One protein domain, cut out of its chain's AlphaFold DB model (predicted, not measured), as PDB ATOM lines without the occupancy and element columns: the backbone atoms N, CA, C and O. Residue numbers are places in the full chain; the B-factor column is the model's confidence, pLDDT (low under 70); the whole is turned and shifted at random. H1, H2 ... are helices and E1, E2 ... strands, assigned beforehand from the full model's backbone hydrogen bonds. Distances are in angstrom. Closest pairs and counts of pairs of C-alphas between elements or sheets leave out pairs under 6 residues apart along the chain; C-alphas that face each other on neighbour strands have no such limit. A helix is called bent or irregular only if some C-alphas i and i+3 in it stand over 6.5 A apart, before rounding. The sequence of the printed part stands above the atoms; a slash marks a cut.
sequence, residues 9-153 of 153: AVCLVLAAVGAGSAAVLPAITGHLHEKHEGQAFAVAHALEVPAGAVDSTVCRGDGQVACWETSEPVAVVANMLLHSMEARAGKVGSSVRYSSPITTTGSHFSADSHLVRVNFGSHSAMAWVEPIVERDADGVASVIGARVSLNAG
ATOM      1  N   ALA A   9      17.560  14.221  22.242       64.06
ATOM      2  CA  ALA A   9      17.028  13.789  20.951       64.06
ATOM      3  C   ALA A   9      18.145  13.309  20.009       64.06
ATOM      4  O   ALA A   9      18.000  12.269  19.374       64.06
ATOM      5  N   VAL A  10      19.285  14.010  19.972       62.91
ATOM      6  CA  VAL A  10      20.451  13.611  19.163       62.91
ATOM      7  C   VAL A  10      21.038  12.277  19.638       62.91
ATOM      8  O   VAL A  10      21.296  11.403  18.814       62.91
ATOM      9  N   CYS A  11      21.183  12.070  20.952       61.59
ATOM     10  CA  CYS A  11      21.658  10.791  21.491       61.59
ATOM     11  C   CYS A  11      20.700   9.629  21.190       61.59
ATOM     12  O   CYS A  11      21.157   8.541  20.853       61.59
ATOM     13  N   LEU A  12      19.383   9.852  21.265       60.94
ATOM     14  CA  LEU A  12      18.383   8.838  20.914       60.94
ATOM     15  C   LEU A  12      18.428   8.468  19.429       60.94
ATOM     16  O   LEU A  12      18.338   7.291  19.099       60.94
ATOM     17  N   VAL A  13      18.612   9.449  18.542       62.62
ATOM     18  CA  VAL A  13      18.755   9.198  17.101       62.62
ATOM     19  C   VAL A  13      20.041   8.425  16.811       62.62
ATOM     20  O   VAL A  13      19.993   7.437  16.089       62.62
ATOM     21  N   LEU A  14      21.173   8.800  17.416       57.75
ATOM     22  CA  LEU A  14      22.434   8.066  17.252       57.75
ATOM     23  C   LEU A  14      22.349   6.635  17.798       57.75
ATOM     24  O   LEU A  14      22.842   5.712  17.154       57.75
ATOM     25  N   ALA A  15      21.685   6.429  18.937       59.09
ATOM     26  CA  ALA A  15      21.467   5.099  19.498       59.09
ATOM     27  C   ALA A  15      20.516   4.256  18.634       59.09
ATOM     28  O   ALA A  15      20.775   3.073  18.426       59.09
ATOM     29  N   ALA A  16      19.455   4.852  18.084       60.66
ATOM     30  CA  ALA A  16      18.521   4.172  17.191       60.66
ATOM     31  C   ALA A  16      19.166   3.810  15.843       60.66
ATOM     32  O   ALA A  16      18.968   2.704  15.346       60.66
ATOM     33  N   VAL A  17      19.983   4.703  15.276       60.66
ATOM     34  CA  VAL A  17      20.764   4.433  14.058       60.66
ATOM     35  C   VAL A  17      21.834   3.374  14.330       60.66
ATOM     36  O   VAL A  17      21.972   2.440  13.547       60.66
ATOM     37  N   GLY A  18      22.539   3.460  15.461       53.53
ATOM     38  CA  GLY A  18      23.517   2.460  15.892       53.53
ATOM     39  C   GLY A  18      22.891   1.074  16.067       53.53
ATOM     40  O   GLY A  18      23.352   0.114  15.457       53.53
ATOM     41  N   ALA A  19      21.783   0.974  16.801       59.22
ATOM     42  CA  ALA A  19      21.053  -0.278  16.995       59.22
ATOM     43  C   ALA A  19      20.447  -0.821  15.687       59.22
ATOM     44  O   ALA A  19      20.523  -2.020  15.424       59.22
ATOM     45  N   GLY A  20      19.905   0.054  14.832       54.84
ATOM     46  CA  GLY A  20      19.392  -0.322  13.514       54.84
ATOM     47  C   GLY A  20      20.491  -0.851  12.590       54.84
ATOM     48  O   GLY A  20      20.330  -1.898  11.969       54.84
ATOM     49  N   SER A  21      21.645  -0.183  12.547       50.44
ATOM     50  CA  SER A  21      22.800  -0.633  11.762       50.44
ATOM     51  C   SER A  21      23.379  -1.955  12.280       50.44
ATOM     52  O   SER A  21      23.702  -2.823  11.476       50.44
ATOM     53  N   ALA A  22      23.417  -2.170  13.600       56.97
ATOM     54  CA  ALA A  22      23.901  -3.414  14.199       56.97
ATOM     55  C   ALA A  22      23.021  -4.634  13.885       56.97
ATOM     56  O   ALA A  22      23.535  -5.745  13.856       56.97
ATOM     57  N   ALA A  23      21.722  -4.453  13.629       60.03
ATOM     58  CA  ALA A  23      20.832  -5.550  13.237       60.03
ATOM     59  C   ALA A  23      20.810  -5.785  11.717       60.03
ATOM     60  O   ALA A  23      20.718  -6.922  11.258       60.03
ATOM     61  N   VAL A  24      20.905  -4.716  10.925       59.31
ATOM     62  CA  VAL A  24      20.760  -4.787   9.464       59.31
ATOM     63  C   VAL A  24      22.073  -5.178   8.777       59.31
ATOM     64  O   VAL A  24      22.052  -5.937   7.809       59.31
ATOM     65  N   LEU A  25      23.227  -4.728   9.285       61.28
ATOM     66  CA  LEU A  25      24.528  -5.047   8.689       61.28
ATOM     67  C   LEU A  25      24.856  -6.552   8.731       61.28
ATOM     68  O   LEU A  25      25.259  -7.065   7.688       61.28
ATOM     69  N   PRO A  26      24.651  -7.300   9.836       67.00
ATOM     70  CA  PRO A  26      24.901  -8.744   9.857       67.00
ATOM     71  C   PRO A  26      24.002  -9.525   8.896       67.00
ATOM     72  O   PRO A  26      24.469 -10.436   8.225       67.00
ATOM     73  N   ALA A  27      22.729  -9.141   8.770       63.72
ATOM     74  CA  ALA A  27      21.802  -9.800   7.850       63.72
ATOM     75  C   ALA A  27      22.173  -9.545   6.378       63.72
ATOM     76  O   ALA A  27      22.180 -10.470   5.569       63.72
ATOM     77  N   ILE A  28      22.533  -8.303   6.032       67.88
ATOM     78  CA  ILE A  28      22.984  -7.962   4.675       67.88
ATOM     79  C   ILE A  28      24.317  -8.646   4.365       67.88
ATOM     80  O   ILE A  28      24.481  -9.204   3.284       67.88
ATOM     81  N   THR A  29      25.271  -8.620   5.297       70.69
ATOM     82  CA  THR A  29      26.587  -9.247   5.097       70.69
ATOM     83  C   THR A  29      26.488 -10.766   5.007       70.69
ATOM     84  O   THR A  29      27.119 -11.333   4.123       70.69
ATOM     85  N   GLY A  30      25.644 -11.408   5.821       70.00
ATOM     86  CA  GLY A  30      25.352 -12.840   5.719       70.00
ATOM     87  C   GLY A  30      24.718 -13.210   4.379       70.00
ATOM     88  O   GLY A  30      25.201 -14.108   3.699       70.00
ATOM     89  N   HIS A  31      23.714 -12.453   3.925       74.69
ATOM     90  CA  HIS A  31      23.089 -12.708   2.626       74.69
ATOM     91  C   HIS A  31      24.057 -12.507   1.449       74.69
ATOM     92  O   HIS A  31      24.037 -13.265   0.481       74.69
ATOM     93  N   LEU A  32      24.925 -11.490   1.515       78.50
ATOM     94  CA  LEU A  32      25.962 -11.278   0.504       78.50
ATOM     95  C   LEU A  32      27.020 -12.384   0.533       78.50
ATOM     96  O   LEU A  32      27.490 -12.775  -0.529       78.50
ATOM     97  N   HIS A  33      27.375 -12.887   1.714       80.19
ATOM     98  CA  HIS A  33      28.303 -14.001   1.884       80.19
ATOM     99  C   HIS A  33      27.766 -15.272   1.216       80.19
ATOM    100  O   HIS A  33      28.374 -15.741   0.259       80.19
ATOM    101  N   GLU A  34      26.571 -15.734   1.602       82.00
ATOM    102  CA  GLU A  34      25.927 -16.923   1.015       82.00
ATOM    103  C   GLU A  34      25.740 -16.788  -0.501       82.00
ATOM    104  O   GLU A  34      25.964 -17.726  -1.268       82.00
ATOM    105  N   LYS A  35      25.353 -15.593  -0.963       84.19
ATOM    106  CA  LYS A  35      25.206 -15.320  -2.394       84.19
ATOM    107  C   LYS A  35      26.538 -15.446  -3.128       84.19
ATOM    108  O   LYS A  35      26.580 -16.041  -4.202       84.19
ATOM    109  N   HIS A  36      27.599 -14.843  -2.603       86.81
ATOM    110  CA  HIS A  36      28.914 -14.875  -3.229       86.81
ATOM    111  C   HIS A  36      29.528 -16.277  -3.214       86.81
ATOM    112  O   HIS A  36      30.100 -16.693  -4.221       86.81
ATOM    113  N   GLU A  37      29.359 -17.013  -2.118       86.69
ATOM    114  CA  GLU A  37      29.740 -18.419  -2.014       86.69
ATOM    115  C   GLU A  37      29.003 -19.249  -3.073       86.69
ATOM    116  O   GLU A  37      29.630 -19.897  -3.911       86.69
ATOM    117  N   GLY A  38      27.673 -19.131  -3.140       88.38
ATOM    118  CA  GLY A  38      26.863 -19.823  -4.143       88.38
ATOM    119  C   GLY A  38      27.259 -19.483  -5.584       88.38
ATOM    120  O   GLY A  38      27.276 -20.363  -6.441       88.38
ATOM    121  N   GLN A  39      27.631 -18.230  -5.864       88.50
ATOM    122  CA  GLN A  39      28.134 -17.820  -7.179       88.50
ATOM    123  C   GLN A  39      29.491 -18.450  -7.515       88.50
ATOM    124  O   GLN A  39      29.674 -18.912  -8.644       88.50
ATOM    125  N   ALA A  40      30.421 -18.505  -6.557       88.12
ATOM    126  CA  ALA A  40      31.723 -19.140  -6.746       88.12
ATOM    127  C   ALA A  40      31.573 -20.633  -7.075       88.12
ATOM    128  O   ALA A  40      32.126 -21.106  -8.073       88.12
ATOM    129  N   PHE A  41      30.756 -21.353  -6.299       92.06
ATOM    130  CA  PHE A  41      30.455 -22.763  -6.551       92.06
ATOM    131  C   PHE A  41      29.741 -22.972  -7.886       92.06
ATOM    132  O   PHE A  41      30.136 -23.844  -8.658       92.06
ATOM    133  N   ALA A  42      28.731 -22.157  -8.202       90.38
ATOM    134  CA  ALA A  42      28.000 -22.271  -9.460       90.38
ATOM    135  C   ALA A  42      28.919 -22.092 -10.676       90.38
ATOM    136  O   ALA A  42      28.823 -22.865 -11.626       90.38
ATOM    137  N   VAL A  43      29.834 -21.117 -10.652       90.38
ATOM    138  CA  VAL A  43      30.789 -20.930 -11.752       90.38
ATOM    139  C   VAL A  43      31.725 -22.122 -11.877       90.38
ATOM    140  O   VAL A  43      31.886 -22.617 -12.990       90.38
ATOM    141  N   ALA A  44      32.299 -22.607 -10.774       90.44
ATOM    142  CA  ALA A  44      33.200 -23.754 -10.814       90.44
ATOM    143  C   ALA A  44      32.491 -25.019 -11.329       90.44
ATOM    144  O   ALA A  44      32.944 -25.617 -12.296       90.44
ATOM    145  N   HIS A  45      31.338 -25.388 -10.767       91.62
ATOM    146  CA  HIS A  45      30.610 -26.594 -11.182       91.62
ATOM    147  C   HIS A  45      30.111 -26.549 -12.618       91.62
ATOM    148  O   HIS A  45      29.904 -27.589 -13.236       91.62
ATOM    149  N   ALA A  46      29.865 -25.352 -13.136       91.06
ATOM    150  CA  ALA A  46      29.350 -25.226 -14.475       91.06
ATOM    151  C   ALA A  46      30.471 -25.374 -15.525       91.06
ATOM    152  O   ALA A  46      30.150 -25.704 -16.664       91.06
ATOM    153  N   LEU A  47      31.750 -25.147 -15.181       89.88
ATOM    154  CA  LEU A  47      32.868 -25.304 -16.117       89.88
ATOM    155  C   LEU A  47      32.920 -26.722 -16.689       89.88
ATOM    156  O   LEU A  47      32.938 -27.709 -15.962       89.88
ATOM    157  N   GLU A  48      32.977 -26.796 -18.013       85.38
ATOM    158  CA  GLU A  48      33.055 -28.066 -18.720       85.38
ATOM    159  C   GLU A  48      34.493 -28.575 -18.720       85.38
ATOM    160  O   GLU A  48      35.443 -27.825 -18.962       85.38
ATOM    161  N   VAL A  49      34.639 -29.872 -18.460       88.00
ATOM    162  CA  VAL A  49      35.903 -30.577 -18.646       88.00
ATOM    163  C   VAL A  49      36.136 -30.718 -20.157       88.00
ATOM    164  O   VAL A  49      35.242 -31.203 -20.858       88.00
ATOM    165  N   PRO A  50      37.285 -30.274 -20.693       86.81
ATOM    166  CA  PRO A  50      37.536 -30.327 -22.126       86.81
ATOM    167  C   PRO A  50      37.568 -31.772 -22.637       86.81
ATOM    168  O   PRO A  50      37.974 -32.698 -21.935       86.81
ATOM    169  N   ALA A  51      37.154 -31.966 -23.890       86.50
ATOM    170  CA  ALA A  51      37.155 -33.283 -24.514       86.50
ATOM    171  C   ALA A  51      38.572 -33.883 -24.534       86.50
ATOM    172  O   ALA A  51      39.533 -33.211 -24.901       86.50
ATOM    173  N   GLY A  52      38.687 -35.156 -24.152       87.75
ATOM    174  CA  GLY A  52      39.971 -35.861 -24.081       87.75
ATOM    175  C   GLY A  52      40.747 -35.647 -22.779       87.75
ATOM    176  O   GLY A  52      41.775 -36.297 -22.598       87.75
ATOM    177  N   ALA A  53      40.264 -34.800 -21.864       92.38
ATOM    178  CA  ALA A  53      40.790 -34.781 -20.506       92.38
ATOM    179  C   ALA A  53      40.372 -36.039 -19.731       92.38
ATOM    180  O   ALA A  53      39.314 -36.625 -19.975       92.38
ATOM    181  N   VAL A  54      41.220 -36.443 -18.792       95.19
ATOM    182  CA  VAL A  54      41.027 -37.614 -17.930       95.19
ATOM    183  C   VAL A  54      40.984 -37.183 -16.474       95.19
ATOM    184  O   VAL A  54      41.687 -36.251 -16.090       95.19
ATOM    185  N   ASP A  55      40.180 -37.856 -15.654       93.00
ATOM    186  CA  ASP A  55      40.154 -37.586 -14.216       93.00
ATOM    187  C   ASP A  55      41.532 -37.846 -13.597       93.00
ATOM    188  O   ASP A  55      42.206 -38.830 -13.916       93.00
ATOM    189  N   SER A  56      41.942 -36.969 -12.684       91.06
ATOM    190  CA  SER A  56      43.189 -37.119 -11.936       91.06
ATOM    191  C   SER A  56      42.905 -37.339 -10.458       91.06
ATOM    192  O   SER A  56      41.898 -36.897  -9.912       91.06
ATOM    193  N   THR A  57      43.804 -38.053  -9.790       87.38
ATOM    194  CA  THR A  57      43.748 -38.287  -8.339       87.38
ATOM    195  C   THR A  57      44.730 -37.402  -7.574       87.38
ATOM    196  O   THR A  57      44.770 -37.441  -6.346       87.38
ATOM    197  N   VAL A  58      45.530 -36.593  -8.280       86.12
ATOM    198  CA  VAL A  58      46.647 -35.829  -7.712       86.12
ATOM    199  C   VAL A  58      46.380 -34.335  -7.847       86.12
ATOM    200  O   VAL A  58      47.060 -33.643  -8.595       86.12
ATOM    201  N   CYS A  59      45.392 -33.813  -7.124       83.19
ATOM    202  CA  CYS A  59      45.040 -32.393  -7.187       83.19
ATOM    203  C   CYS A  59      45.238 -31.642  -5.875       83.19
ATOM    204  O   CYS A  59      45.415 -32.213  -4.799       83.19
ATOM    205  N   ARG A  60      45.213 -30.315  -5.989       79.88
ATOM    206  CA  ARG A  60      45.426 -29.391  -4.882       79.88
ATOM    207  C   ARG A  60      44.113 -29.092  -4.140       79.88
ATOM    208  O   ARG A  60      43.155 -28.669  -4.783       79.88
ATOM    209  N   GLY A  61      44.155 -29.175  -2.805       68.00
ATOM    210  CA  GLY A  61      43.335 -28.375  -1.880       68.00
ATOM    211  C   GLY A  61      41.995 -28.951  -1.400       68.00
ATOM    212  O   GLY A  61      41.447 -29.886  -1.979       68.00
ATOM    213  N   ASP A  62      41.484 -28.330  -0.332       68.06
ATOM    214  CA  ASP A  62      40.098 -28.434   0.137       68.06
ATOM    215  C   ASP A  62      39.177 -27.565  -0.745       68.06
ATOM    216  O   ASP A  62      39.615 -26.551  -1.294       68.06
ATOM    217  N   GLY A  63      37.896 -27.934  -0.878       75.25
ATOM    218  CA  GLY A  63      36.946 -27.220  -1.753       75.25
ATOM    219  C   GLY A  63      37.061 -27.589  -3.239       75.25
ATOM    220  O   GLY A  63      36.660 -26.815  -4.112       75.25
ATOM    221  N   GLN A  64      37.621 -28.766  -3.526       88.12
ATOM    222  CA  GLN A  64      37.774 -29.299  -4.874       88.12
ATOM    223  C   GLN A  64      36.424 -29.607  -5.520       88.12
ATOM    224  O   GLN A  64      35.599 -30.337  -4.977       88.12
ATOM    225  N   VAL A  65      36.240 -29.058  -6.714       91.50
ATOM    226  CA  VAL A  65      35.047 -29.230  -7.546       91.50
ATOM    227  C   VAL A  65      35.308 -30.237  -8.660       91.50
ATOM    228  O   VAL A  65      34.458 -31.076  -8.945       91.50
ATOM    229  N   ALA A  66      36.483 -30.161  -9.287       92.31
ATOM    230  CA  ALA A  66      36.904 -31.087 -10.330       92.31
ATOM    231  C   ALA A  66      38.431 -31.187 -10.380       92.31
ATOM    232  O   ALA A  66      39.144 -30.231 -10.058       92.31
ATOM    233  N   CYS A  67      38.922 -32.343 -10.814       94.38
ATOM    234  CA  CYS A  67      40.342 -32.637 -10.929       94.38
ATOM    235  C   CYS A  67      40.590 -33.472 -12.183       94.38
ATOM    236  O   CYS A  67      40.082 -34.584 -12.291       94.38
ATOM    237  N   TRP A  68      41.362 -32.938 -13.125       95.75
ATOM    238  CA  TRP A  68      41.596 -33.609 -14.402       95.75
ATOM    239  C   TRP A  68      42.937 -33.232 -15.025       95.75
ATOM    240  O   TRP A  68      43.579 -32.252 -14.649       95.75
ATOM    241  N   GLU A  69      43.367 -34.035 -15.987       95.75
ATOM    242  CA  GLU A  69      44.601 -33.896 -16.751       95.75
ATOM    243  C   GLU A  69      44.296 -33.873 -18.247       95.75
ATOM    244  O   GLU A  69      43.328 -34.467 -18.713       95.75
ATOM    245  N   THR A  70      45.130 -33.178 -19.009       95.50
ATOM    246  CA  THR A  70      45.053 -33.095 -20.468       95.50
ATOM    247  C   THR A  70      46.456 -33.010 -21.056       95.50
ATOM    248  O   THR A  70      47.378 -32.540 -20.394       95.50
ATOM    249  N   SER A  71      46.621 -33.423 -22.312       95.00
ATOM    250  CA  SER A  71      47.863 -33.233 -23.070       95.00
ATOM    251  C   SER A  71      48.056 -31.796 -23.568       95.00
ATOM    252  O   SER A  71      49.101 -31.467 -24.124       95.00
ATOM    253  N   GLU A  72      47.048 -30.934 -23.416       93.62
ATOM    254  CA  GLU A  72      47.130 -29.539 -23.848       93.62
ATOM    255  C   GLU A  72      48.154 -28.733 -23.020       93.62
ATOM    256  O   GLU A  72      48.293 -28.953 -21.811       93.62
ATOM    257  N   PRO A  73      48.852 -27.749 -23.623       90.31
ATOM    258  CA  PRO A  73      49.804 -26.912 -22.900       90.31
ATOM    259  C   PRO A  73      49.146 -26.068 -21.799       90.31
ATOM    260  O   PRO A  73      48.074 -25.489 -21.994       90.31
ATOM    261  N   VAL A  74      49.852 -25.879 -20.679       89.44
ATOM    262  CA  VAL A  74      49.387 -25.105 -19.507       89.44
ATOM    263  C   VAL A  74      48.813 -23.736 -19.888       89.44
ATOM    264  O   VAL A  74      47.713 -23.389 -19.459       89.44
ATOM    265  N   ALA A  75      49.515 -22.961 -20.719       86.12
ATOM    266  CA  ALA A  75      49.070 -21.622 -21.109       86.12
ATOM    267  C   ALA A  75      47.775 -21.639 -21.944       86.12
ATOM    268  O   ALA A  75      46.950 -20.732 -21.821       86.12
ATOM    269  N   VAL A  76      47.575 -22.665 -22.779       89.62
ATOM    270  CA  VAL A  76      46.347 -22.838 -23.572       89.62
ATOM    271  C   VAL A  76      45.179 -23.139 -22.639       89.62
ATOM    272  O   VAL A  76      44.155 -22.456 -22.688       89.62
ATOM    273  N   VAL A  77      45.370 -24.089 -21.720       91.88
ATOM    274  CA  VAL A  77      44.356 -24.480 -20.735       91.88
ATOM    275  C   VAL A  77      43.992 -23.317 -19.810       91.88
ATOM    276  O   VAL A  77      42.811 -23.043 -19.600       91.88
ATOM    277  N   ALA A  78      44.982 -22.572 -19.313       89.81
ATOM    278  CA  ALA A  78      44.760 -21.406 -18.462       89.81
ATOM    279  C   ALA A  78      43.964 -20.301 -19.174       89.81
ATOM    280  O   ALA A  78      43.038 -19.737 -18.591       89.81
ATOM    281  N   ASN A  79      44.274 -20.014 -20.442       88.62
ATOM    282  CA  ASN A  79      43.519 -19.035 -21.221       88.62
ATOM    283  C   ASN A  79      42.084 -19.503 -21.481       88.62
ATOM    284  O   ASN A  79      41.150 -18.725 -21.300       88.62
ATOM    285  N   MET A  80      41.876 -20.764 -21.860       91.25
ATOM    286  CA  MET A  80      40.533 -21.322 -22.054       91.25
ATOM    287  C   MET A  80      39.690 -21.233 -20.773       91.25
ATOM    288  O   MET A  80      38.526 -20.821 -20.820       91.25
ATOM    289  N   LEU A  81      40.280 -21.579 -19.625       91.69
ATOM    290  CA  LEU A  81      39.623 -21.481 -18.324       91.69
ATOM    291  C   LEU A  81      39.292 -20.034 -17.967       91.69
ATOM    292  O   LEU A  81      38.180 -19.787 -17.512       91.69
ATOM    293  N   LEU A  82      40.188 -19.076 -18.230       88.94
ATOM    294  CA  LEU A  82      39.903 -17.655 -18.017       88.94
ATOM    295  C   LEU A  82      38.649 -17.224 -18.781       88.94
ATOM    296  O   LEU A  82      37.704 -16.744 -18.162       88.94
ATOM    297  N   HIS A  83      38.618 -17.452 -20.095       88.56
ATOM    298  CA  HIS A  83      37.489 -17.044 -20.933       88.56
ATOM    299  C   HIS A  83      36.188 -17.730 -20.494       88.56
ATOM    300  O   HIS A  83      35.134 -17.099 -20.439       88.56
ATOM    301  N   SER A  84      36.258 -19.015 -20.135       90.44
ATOM    302  CA  SER A  84      35.092 -19.786 -19.688       90.44
ATOM    303  C   SER A  84      34.565 -19.303 -18.337       90.44
ATOM    304  O   SER A  84      33.354 -19.192 -18.141       90.44
ATOM    305  N   MET A  85      35.466 -18.992 -17.402       90.12
ATOM    306  CA  MET A  85      35.110 -18.452 -16.094       90.12
ATOM    307  C   MET A  85      34.533 -17.044 -16.221       90.12
ATOM    308  O   MET A  85      33.506 -16.766 -15.612       90.12
ATOM    309  N   GLU A  86      35.126 -16.179 -17.044       87.44
ATOM    310  CA  GLU A  86      34.614 -14.832 -17.324       87.44
ATOM    311  C   GLU A  86      33.221 -14.863 -17.952       87.44
ATOM    312  O   GLU A  86      32.313 -14.173 -17.482       87.44
ATOM    313  N   ALA A  87      33.019 -15.715 -18.960       88.38
ATOM    314  CA  ALA A  87      31.730 -15.865 -19.628       88.38
ATOM    315  C   ALA A  87      30.615 -16.274 -18.652       88.38
ATOM    316  O   ALA A  87      29.486 -15.792 -18.760       88.38
ATOM    317  N   ARG A  88      30.928 -17.137 -17.678       88.62
ATOM    318  CA  ARG A  88      29.966 -17.627 -16.677       88.62
ATOM    319  C   ARG A  88      29.757 -16.652 -15.530       88.62
ATOM    320  O   ARG A  88      28.652 -16.540 -15.006       88.62
ATOM    321  N   ALA A  89      30.811 -15.960 -15.128       84.00
ATOM    322  CA  ALA A  89      30.777 -15.070 -13.985       84.00
ATOM    323  C   ALA A  89      30.178 -13.690 -14.320       84.00
ATOM    324  O   ALA A  89      29.632 -13.014 -13.445       84.00
ATOM    325  N   GLY A  90      30.232 -13.267 -15.586       81.06
ATOM    326  CA  GLY A  90      29.721 -11.973 -16.026       81.06
ATOM    327  C   GLY A  90      30.627 -10.813 -15.593       81.06
ATOM    328  O   GLY A  90      31.843 -10.890 -15.706       81.06
ATOM    329  N   LYS A  91      30.050  -9.704 -15.102       67.06
ATOM    330  CA  LYS A  91      30.774  -8.442 -14.803       67.06
ATOM    331  C   LYS A  91      31.621  -8.447 -13.514       67.06
ATOM    332  O   LYS A  91      31.898  -7.379 -12.968       67.06
ATOM    333  N   VAL A  92      31.980  -9.604 -12.975       71.56
ATOM    334  CA  VAL A  92      32.813  -9.682 -11.762       71.56
ATOM    335  C   VAL A  92      34.302  -9.620 -12.099       71.56
ATOM    336  O   VAL A  92      34.707  -9.839 -13.236       71.56
ATOM    337  N   GLY A  93      35.127  -9.293 -11.103       70.06
ATOM    338  CA  GLY A  93      36.573  -9.186 -11.280       70.06
ATOM    339  C   GLY A  93      37.223 -10.552 -11.508       70.06
ATOM    340  O   GLY A  93      37.388 -11.332 -10.563       70.06
ATOM    341  N   SER A  94      37.626 -10.812 -12.747       70.56
ATOM    342  CA  SER A  94      38.473 -11.929 -13.156       70.56
ATOM    343  C   SER A  94      39.945 -11.519 -13.193       70.56
ATOM    344  O   SER A  94      40.298 -10.360 -13.415       70.56
ATOM    345  N   SER A  95      40.836 -12.474 -12.945       72.31
ATOM    346  CA  SER A  95      42.269 -12.278 -13.141       72.31
ATOM    347  C   SER A  95      42.969 -13.607 -13.389       72.31
ATOM    348  O   SER A  95      42.671 -14.604 -12.728       72.31
ATOM    349  N   VAL A  96      43.965 -13.599 -14.271       65.69
ATOM    350  CA  VAL A  96      44.992 -14.645 -14.312       65.69
ATOM    351  C   VAL A  96      46.180 -14.161 -13.504       65.69
ATOM    352  O   VAL A  96      46.716 -13.080 -13.753       65.69
ATOM    353  N   ARG A  97      46.601 -14.964 -12.531       72.69
ATOM    354  CA  ARG A  97      47.885 -14.793 -11.863       72.69
ATOM    355  C   ARG A  97      48.820 -15.893 -12.320       72.69
ATOM    356  O   ARG A  97      48.521 -17.076 -12.196       72.69
ATOM    357  N   TYR A  98      49.970 -15.476 -12.816       65.38
ATOM    358  CA  TYR A  98      51.083 -16.363 -13.100       65.38
ATOM    359  C   TYR A  98      51.736 -16.698 -11.762       65.38
ATOM    360  O   TYR A  98      52.138 -15.791 -11.026       65.38
ATOM    361  N   SER A  99      51.763 -17.977 -11.403       61.91
ATOM    362  CA  SER A  99      52.519 -18.439 -10.245       61.91
ATOM    363  C   SER A  99      53.903 -18.885 -10.695       61.91
ATOM    364  O   SER A  99      54.068 -19.413 -11.792       61.91
ATOM    365  N   SER A 100      54.895 -18.612  -9.844       54.62
ATOM    366  CA  SER A 100      56.316 -18.802 -10.130       54.62
ATOM    367  C   SER A 100      56.626 -20.152 -10.789       54.62
ATOM    368  O   SER A 100      55.971 -21.150 -10.470       54.62
ATOM    369  N   PRO A 101      57.649 -20.200 -11.657       55.91
ATOM    370  CA  PRO A 101      58.042 -21.422 -12.335       55.91
ATOM    371  C   PRO A 101      58.315 -22.556 -11.348       55.91
ATOM    372  O   PRO A 101      59.059 -22.387 -10.373       55.91
ATOM    373  N   ILE A 102      57.770 -23.737 -11.636       56.84
ATOM    374  CA  ILE A 102      58.164 -24.973 -10.965       56.84
ATOM    375  C   ILE A 102      59.590 -25.266 -11.412       56.84
ATOM    376  O   ILE A 102      59.823 -25.720 -12.530       56.84
ATOM    377  N   THR A 103      60.553 -24.952 -10.548       52.62
ATOM    378  CA  THR A 103      61.967 -25.214 -10.804       52.62
ATOM    379  C   THR A 103      62.312 -26.576 -10.230       52.62
ATOM    380  O   THR A 103      62.334 -26.758  -9.015       52.62
ATOM    381  N   THR A 104      62.596 -27.537 -11.100       52.34
ATOM    382  CA  THR A 104      63.211 -28.801 -10.692       52.34
ATOM    383  C   THR A 104      64.727 -28.653 -10.825       52.34
ATOM    384  O   THR A 104      65.237 -28.197 -11.845       52.34
ATOM    385  N   THR A 105      65.468 -28.913  -9.756       46.66
ATOM    386  CA  THR A 105      66.921 -28.688  -9.660       46.66
ATOM    387  C   THR A 105      67.694 -29.777 -10.432       46.66
ATOM    388  O   THR A 105      67.478 -30.948 -10.130       46.66
ATOM    389  N   GLY A 106      68.560 -29.449 -11.422       53.75
ATOM    390  CA  GLY A 106      69.177 -30.491 -12.280       53.75
ATOM    391  C   GLY A 106      69.882 -30.087 -13.599       53.75
ATOM    392  O   GLY A 106      70.409 -29.004 -13.719       53.75
ATOM    393  N   SER A 107      69.868 -30.827 -14.718       54.50
ATOM    394  CA  SER A 107      68.628 -31.359 -15.315       54.50
ATOM    395  C   SER A 107      67.455 -30.379 -15.108       54.50
ATOM    396  O   SER A 107      66.320 -30.772 -14.832       54.50
ATOM    397  N   HIS A 108      67.800 -29.082 -15.164       47.31
ATOM    398  CA  HIS A 108      67.022 -27.946 -14.707       47.31
ATOM    399  C   HIS A 108      65.865 -27.725 -15.664       47.31
ATOM    400  O   HIS A 108      66.047 -27.259 -16.786       47.31
ATOM    401  N   PHE A 109      64.675 -28.064 -15.195       58.66
ATOM    402  CA  PHE A 109      63.436 -27.858 -15.915       58.66
ATOM    403  C   PHE A 109      62.585 -26.869 -15.132       58.66
ATOM    404  O   PHE A 109      62.378 -27.029 -13.924       58.66
ATOM    405  N   SER A 110      62.159 -25.828 -15.838       63.88
ATOM    406  CA  SER A 110      61.346 -24.731 -15.345       63.88
ATOM    407  C   SER A 110      60.077 -24.713 -16.180       63.88
ATOM    408  O   SER A 110      60.153 -24.571 -17.400       63.88
ATOM    409  N   ALA A 111      58.933 -24.921 -15.542       67.94
ATOM    410  CA  ALA A 111      57.647 -24.833 -16.217       67.94
ATOM    411  C   ALA A 111      56.698 -23.958 -15.407       67.94
ATOM    412  O   ALA A 111      56.590 -24.093 -14.184       67.94
ATOM    413  N   ASP A 112      56.035 -23.041 -16.100       79.75
ATOM    414  CA  ASP A 112      55.123 -22.095 -15.480       79.75
ATOM    415  C   ASP A 112      53.850 -22.799 -15.016       79.75
ATOM    416  O   ASP A 112      53.334 -23.707 -15.669       79.75
ATOM    417  N   SER A 113      53.340 -22.361 -13.868       85.25
ATOM    418  CA  SER A 113      52.020 -22.739 -13.372       85.25
ATOM    419  C   SER A 113      51.117 -21.513 -13.398       85.25
ATOM    420  O   SER A 113      51.569 -20.380 -13.213       85.25
ATOM    421  N   HIS A 114      49.829 -21.720 -13.638       88.19
ATOM    422  CA  HIS A 114      48.873 -20.627 -13.749       88.19
ATOM    423  C   HIS A 114      47.760 -20.793 -12.724       88.19
ATOM    424  O   HIS A 114      47.198 -21.872 -12.562       88.19
ATOM    425  N   LEU A 115      47.407 -19.699 -12.058       89.56
ATOM    426  CA  LEU A 115      46.192 -19.592 -11.266       89.56
ATOM    427  C   LEU A 115      45.202 -18.710 -12.019       89.56
ATOM    428  O   LEU A 115      45.395 -17.499 -12.151       89.56
ATOM    429  N   VAL A 116      44.107 -19.308 -12.468       89.81
ATOM    430  CA  VAL A 116      42.952 -18.572 -12.978       89.81
ATOM    431  C   VAL A 116      41.992 -18.362 -11.818       89.81
ATOM    432  O   VAL A 116      41.643 -19.315 -11.122       89.81
ATOM    433  N   ARG A 117      41.580 -17.118 -11.568       90.94
ATOM    434  CA  ARG A 117      40.683 -16.795 -10.456       90.94
ATOM    435  C   ARG A 117      39.623 -15.792 -10.873       90.94
ATOM    436  O   ARG A 117      39.938 -14.755 -11.456       90.94
ATOM    437  N   VAL A 118      38.390 -16.048 -10.454       89.75
ATOM    438  CA  VAL A 118      37.308 -15.061 -10.474       89.75
ATOM    439  C   VAL A 118      36.792 -14.855  -9.057       89.75
ATOM    440  O   VAL A 118      36.522 -15.827  -8.355       89.75
ATOM    441  N   ASN A 119      36.698 -13.595  -8.628       89.50
ATOM    442  CA  ASN A 119      36.338 -13.243  -7.255       89.50
ATOM    443  C   ASN A 119      34.879 -12.787  -7.148       89.50
ATOM    444  O   ASN A 119      34.410 -11.962  -7.933       89.50
ATOM    445  N   PHE A 120      34.217 -13.250  -6.094       85.44
ATOM    446  CA  PHE A 120      32.884 -12.866  -5.653       85.44
ATOM    447  C   PHE A 120      33.000 -12.387  -4.201       85.44
ATOM    448  O   PHE A 120      32.924 -13.169  -3.259       85.44
ATOM    449  N   GLY A 121      33.275 -11.097  -3.989       85.38
ATOM    450  CA  GLY A 121      33.546 -10.583  -2.641       85.38
ATOM    451  C   GLY A 121      34.727 -11.304  -1.973       85.38
ATOM    452  O   GLY A 121      35.852 -11.199  -2.452       85.38
ATOM    453  N   SER A 122      34.468 -12.012  -0.866       86.31
ATOM    454  CA  SER A 122      35.456 -12.828  -0.138       86.31
ATOM    455  C   SER A 122      35.646 -14.245  -0.687       86.31
ATOM    456  O   SER A 122      36.571 -14.918  -0.246       86.31
ATOM    457  N   HIS A 123      34.794 -14.684  -1.615       89.25
ATOM    458  CA  HIS A 123      34.823 -16.019  -2.214       89.25
ATOM    459  C   HIS A 123      35.402 -15.970  -3.622       89.25
ATOM    460  O   HIS A 123      35.462 -14.918  -4.266       89.25
ATOM    461  N   SER A 124      35.818 -17.116  -4.139       90.44
ATOM    462  CA  SER A 124      36.389 -17.226  -5.469       90.44
ATOM    463  C   SER A 124      36.186 -18.600  -6.086       90.44
ATOM    464  O   SER A 124      36.264 -19.627  -5.420       90.44
ATOM    465  N   ALA A 125      35.986 -18.608  -7.402       91.88
ATOM    466  CA  ALA A 125      36.242 -19.788  -8.214       91.88
ATOM    467  C   ALA A 125      37.707 -19.728  -8.662       91.88
ATOM    468  O   ALA A 125      38.179 -18.679  -9.119       91.88
ATOM    469  N   MET A 126      38.438 -20.830  -8.521       92.56
ATOM    470  CA  MET A 126      39.872 -20.905  -8.792       92.56
ATOM    471  C   MET A 126      40.219 -22.165  -9.569       92.56
ATOM    472  O   MET A 126      39.849 -23.257  -9.159       92.56
ATOM    473  N   ALA A 127      41.019 -22.032 -10.619       92.75
ATOM    474  CA  ALA A 127      41.641 -23.160 -11.293       92.75
ATOM    475  C   ALA A 127      43.163 -23.034 -11.219       92.75
ATOM    476  O   ALA A 127      43.742 -22.063 -11.713       92.75
ATOM    477  N   TRP A 128      43.806 -24.020 -10.599       92.38
ATOM    478  CA  TRP A 128      45.253 -24.195 -10.678       92.38
ATOM    479  C   TRP A 128      45.567 -25.043 -11.897       92.38
ATOM    480  O   TRP A 128      45.062 -26.156 -11.996       92.38
ATOM    481  N   VAL A 129      46.385 -24.520 -12.800       92.38
ATOM    482  CA  VAL A 129      46.856 -25.211 -13.998       92.38
ATOM    483  C   VAL A 129      48.349 -25.449 -13.832       92.38
ATOM    484  O   VAL A 129      49.150 -24.512 -13.845       92.38
ATOM    485  N   GLU A 130      48.713 -26.703 -13.617       91.44
ATOM    486  CA  GLU A 130      50.075 -27.133 -13.323       91.44
ATOM    487  C   GLU A 130      50.613 -27.983 -14.481       91.44
ATOM    488  O   GLU A 130      49.867 -28.772 -15.056       91.44
ATOM    489  N   PRO A 131      51.894 -27.851 -14.849       91.12
ATOM    490  CA  PRO A 131      52.491 -28.689 -15.880       91.12
ATOM    491  C   PRO A 131      52.597 -30.140 -15.404       91.12
ATOM    492  O   PRO A 131      53.024 -30.408 -14.278       91.12
ATOM    493  N   ILE A 132      52.267 -31.082 -16.285       90.44
ATOM    494  CA  ILE A 132      52.585 -32.500 -16.099       90.44
ATOM    495  C   ILE A 132      53.971 -32.731 -16.684       90.44
ATOM    496  O   ILE A 132      54.213 -32.428 -17.853       90.44
ATOM    497  N   VAL A 133      54.879 -33.244 -15.858       88.75
ATOM    498  CA  VAL A 133      56.288 -33.416 -16.211       88.75
ATOM    499  C   VAL A 133      56.625 -34.894 -16.241       88.75
ATOM    500  O   VAL A 133      56.472 -35.579 -15.230       88.75
ATOM    501  N   GLU A 134      57.137 -35.358 -17.372       88.75
ATOM    502  CA  GLU A 134      57.692 -36.699 -17.520       88.75
ATOM    503  C   GLU A 134      59.201 -36.611 -17.754       88.75
ATOM    504  O   GLU A 134      59.693 -35.625 -18.311       88.75
ATOM    505  N   ARG A 135      59.948 -37.619 -17.293       87.50
ATOM    506  CA  ARG A 135      61.384 -37.750 -17.556       87.50
ATOM    507  C   ARG A 135      61.627 -38.958 -18.444       87.50
ATOM    508  O   ARG A 135      61.115 -40.033 -18.147       87.50
ATOM    509  N   ASP A 136      62.417 -38.777 -19.493       87.38
ATOM    510  CA  ASP A 136      62.850 -39.887 -20.337       87.38
ATOM    511  C   ASP A 136      63.916 -40.763 -19.647       87.38
ATOM    512  O   ASP A 136      64.316 -40.523 -18.502       87.38
ATOM    513  N   ALA A 137      64.373 -41.805 -20.348       88.62
ATOM    514  CA  ALA A 137      65.379 -42.744 -19.848       88.62
ATOM    515  C   ALA A 137      66.730 -42.077 -19.522       88.62
ATOM    516  O   ALA A 137      67.459 -42.572 -18.662       88.62
ATOM    517  N   ASP A 138      67.030 -40.946 -20.164       86.31
ATOM    518  CA  ASP A 138      68.241 -40.153 -19.950       86.31
ATOM    519  C   ASP A 138      68.053 -39.103 -18.830       86.31
ATOM    520  O   ASP A 138      68.981 -38.375 -18.469       86.31
ATOM    521  N   GLY A 139      66.856 -39.038 -18.231       83.19
ATOM    522  CA  GLY A 139      66.497 -38.142 -17.134       83.19
ATOM    523  C   GLY A 139      66.089 -36.732 -17.573       83.19
ATOM    524  O   GLY A 139      65.900 -35.856 -16.711       83.19
ATOM    525  N   VAL A 140      65.939 -36.498 -18.880       83.44
ATOM    526  CA  VAL A 140      65.517 -35.216 -19.452       83.44
ATOM    527  C   VAL A 140      64.029 -35.027 -19.193       83.44
ATOM    528  O   VAL A 140      63.204 -35.866 -19.543       83.44
ATOM    529  N   ALA A 141      63.684 -33.916 -18.546       84.75
ATOM    530  CA  ALA A 141      62.302 -33.576 -18.238       84.75
ATOM    531  C   ALA A 141      61.625 -32.864 -19.415       84.75
ATOM    532  O   ALA A 141      62.199 -31.946 -20.005       84.75
ATOM    533  N   SER A 142      60.378 -33.232 -19.695       85.62
ATOM    534  CA  SER A 142      59.522 -32.578 -20.685       85.62
ATOM    535  C   SER A 142      58.125 -32.313 -20.114       85.62
ATOM    536  O   SER A 142      57.625 -33.083 -19.292       85.62
ATOM    537  N   VAL A 143      57.505 -31.194 -20.519       88.81
ATOM    538  CA  VAL A 143      56.077 -30.950 -20.257       88.81
ATOM    539  C   VAL A 143      55.293 -31.797 -21.251       88.81
ATOM    540  O   VAL A 143      55.422 -31.582 -22.454       88.81
ATOM    541  N   ILE A 144      54.463 -32.707 -20.755       91.75
ATOM    542  CA  ILE A 144      53.607 -33.557 -21.599       91.75
ATOM    543  C   ILE A 144      52.135 -33.132 -21.578       91.75
ATOM    544  O   ILE A 144      51.318 -33.684 -22.308       91.75
ATOM    545  N   GLY A 145      51.790 -32.154 -20.739       92.69
ATOM    546  CA  GLY A 145      50.422 -31.677 -20.608       92.69
ATOM    547  C   GLY A 145      50.212 -30.768 -19.407       92.69
ATOM    548  O   GLY A 145      51.160 -30.218 -18.835       92.69
ATOM    549  N   ALA A 146      48.952 -30.638 -19.012       93.31
ATOM    550  CA  ALA A 146      48.511 -29.822 -17.899       93.31
ATOM    551  C   ALA A 146      47.548 -30.591 -16.996       93.31
ATOM    552  O   ALA A 146      46.633 -31.275 -17.454       93.31
ATOM    553  N   ARG A 147      47.729 -30.416 -15.693       94.50
ATOM    554  CA  ARG A 147      46.794 -30.825 -14.659       94.50
ATOM    555  C   ARG A 147      46.007 -29.619 -14.186       94.50
ATOM    556  O   ARG A 147      46.585 -28.564 -13.932       94.50
ATOM    557  N   VAL A 148      44.705 -29.792 -14.017       94.38
ATOM    558  CA  VAL A 148      43.801 -28.763 -13.517       94.38
ATOM    559  C   VAL A 148      43.184 -29.194 -12.198       94.38
ATOM    560  O   VAL A 148      42.500 -30.211 -12.119       94.38
ATOM    561  N   SER A 149      43.398 -28.379 -11.166       94.69
ATOM    562  CA  SER A 149      42.668 -28.458  -9.896       94.69
ATOM    563  C   SER A 149      41.675 -27.304  -9.819       94.69
ATOM    564  O   SER A 149      42.069 -26.155  -9.585       94.69
ATOM    565  N   LEU A 150      40.392 -27.601 -10.015       94.00
ATOM    566  CA  LEU A 150      39.316 -26.624  -9.925       94.00
ATOM    567  C   LEU A 150      38.722 -26.623  -8.515       94.00
ATOM    568  O   LEU A 150      38.306 -27.663  -8.013       94.00
ATOM    569  N   ASN A 151      38.667 -25.449  -7.897       92.88
ATOM    570  CA  ASN A 151      38.217 -25.244  -6.527       92.88
ATOM    571  C   ASN A 151      37.242 -24.064  -6.444       92.88
ATOM    572  O   ASN A 151      37.326 -23.120  -7.237       92.88
ATOM    573  N   ALA A 152      36.363 -24.090  -5.448       91.56
ATOM    574  CA  ALA A 152      35.512 -22.964  -5.083       91.56
ATOM    575  C   ALA A 152      35.469 -22.807  -3.561       91.56
ATOM    576  O   ALA A 152      35.439 -23.799  -2.834       91.56
ATOM    577  N   GLY A 153      35.489 -21.560  -3.094       85.69
ATOM    578  CA  GLY A 153      35.453 -21.226  -1.671       85.69
ATOM    579  C   GLY A 153      35.672 -19.754  -1.405       85.69
ATOM    580  O   GLY A 153      36.215 -19.055  -2.292       85.69
TER     581      GLY A 153
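What this domain is: This is residues 9 to 153 of the 153 residues of an uncharacterized protein of Kineococcus xinjiangensis (UniProt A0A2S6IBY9). One long helix, H1, runs up to the end of a twisted five-stranded sheet, with residues 9 to 31 sticking out as a free arm and its last part meeting the ends of the strands; a second helix, H2, packs on the sheet. The 145 printed residues hold two named helices and five named strands in the order H1, E1, H2, E2, E3, E4, E5, and the class is mixed, helices and strands. The sheet has the order E1, E5, E4, E3, E2, all antiparallel. The whole is loose, with a radius of gyration of the C-alphas of 21.2 A, and spans 85 by 33 by 25 A, the arm making much of the length.

Where its parts are: H1, residues 9 to 46, begins with C-alpha 9 at (17.028, 13.789, 20.951) and measures 54.1 A; it is neither bent nor irregular, but only just: C-alphas 23 and 26 are 6.2 A apart. E1 is residues 64 to 70. H2, residues 74 to 89, measures 21.9 A and begins with C-alpha 74 at (49.387, -25.105, -19.507). E2, residues 94 to 104, measures 30.0 A; E3, residues 109 to 120, 35.5 A; E4, residues 123 to 135, 37.6 A. E5, residues 141 to 152, measures 31.7 A, bends by 63 degrees at residue 144 and ends with C-alpha 152 at (35.512, -22.964, -5.083).

How they stand to each other: E2, E3, E4 and E5 form a meander, each strand the antiparallel neighbour of the one before, and each successive pair is a hairpin. N 97 and O 115 of E2 and E3 are 2.8 A apart, N 116 and O 127 of E3 and E4 2.9 A, and N 128 and O 149 of E4 and E5 2.9 A. Edge strand E1 is the antiparallel neighbour of E5, with N 148 and O 68 2.8 A apart. H2 is on the sheet; its closest C-alphas to E3 are Leu 82 and Val 116, 6.0 A apart. H1 is on the sheet too, at the sheet's level with a height of 0.8 A; the C-alphas of Ala 40 and Ala 125 in E4 are its closest to that strand, 4.8 A. Residues 39 to 46 of H1 touch residues 85 to 89 of H2, with C-alphas 43 and 88 closest at 6.0 A, at a steep tilt of 50 degrees, opposite ways. Every O i to N i+4 pair is within hydrogen-bond range in H2, and 32 of 34 in H1.

The domain as a whole: The C-alphas farthest apart are those of Ala 9 and Asp 138, 84.9 A. The body without residues 9 to 31 spans 55 by 27 by 24 A. The printed part has no cut. The link from H1 to E1, residues 47 to 63, is long, and its residues 54 to 55 pair antiparallel with residues 68 to 69 of E1; the other links are tight. The mean pLDDT of the printed part is 80.3; residues 9 to 28, 61 to 62, 91, 96 and 98 to 111 are under 70.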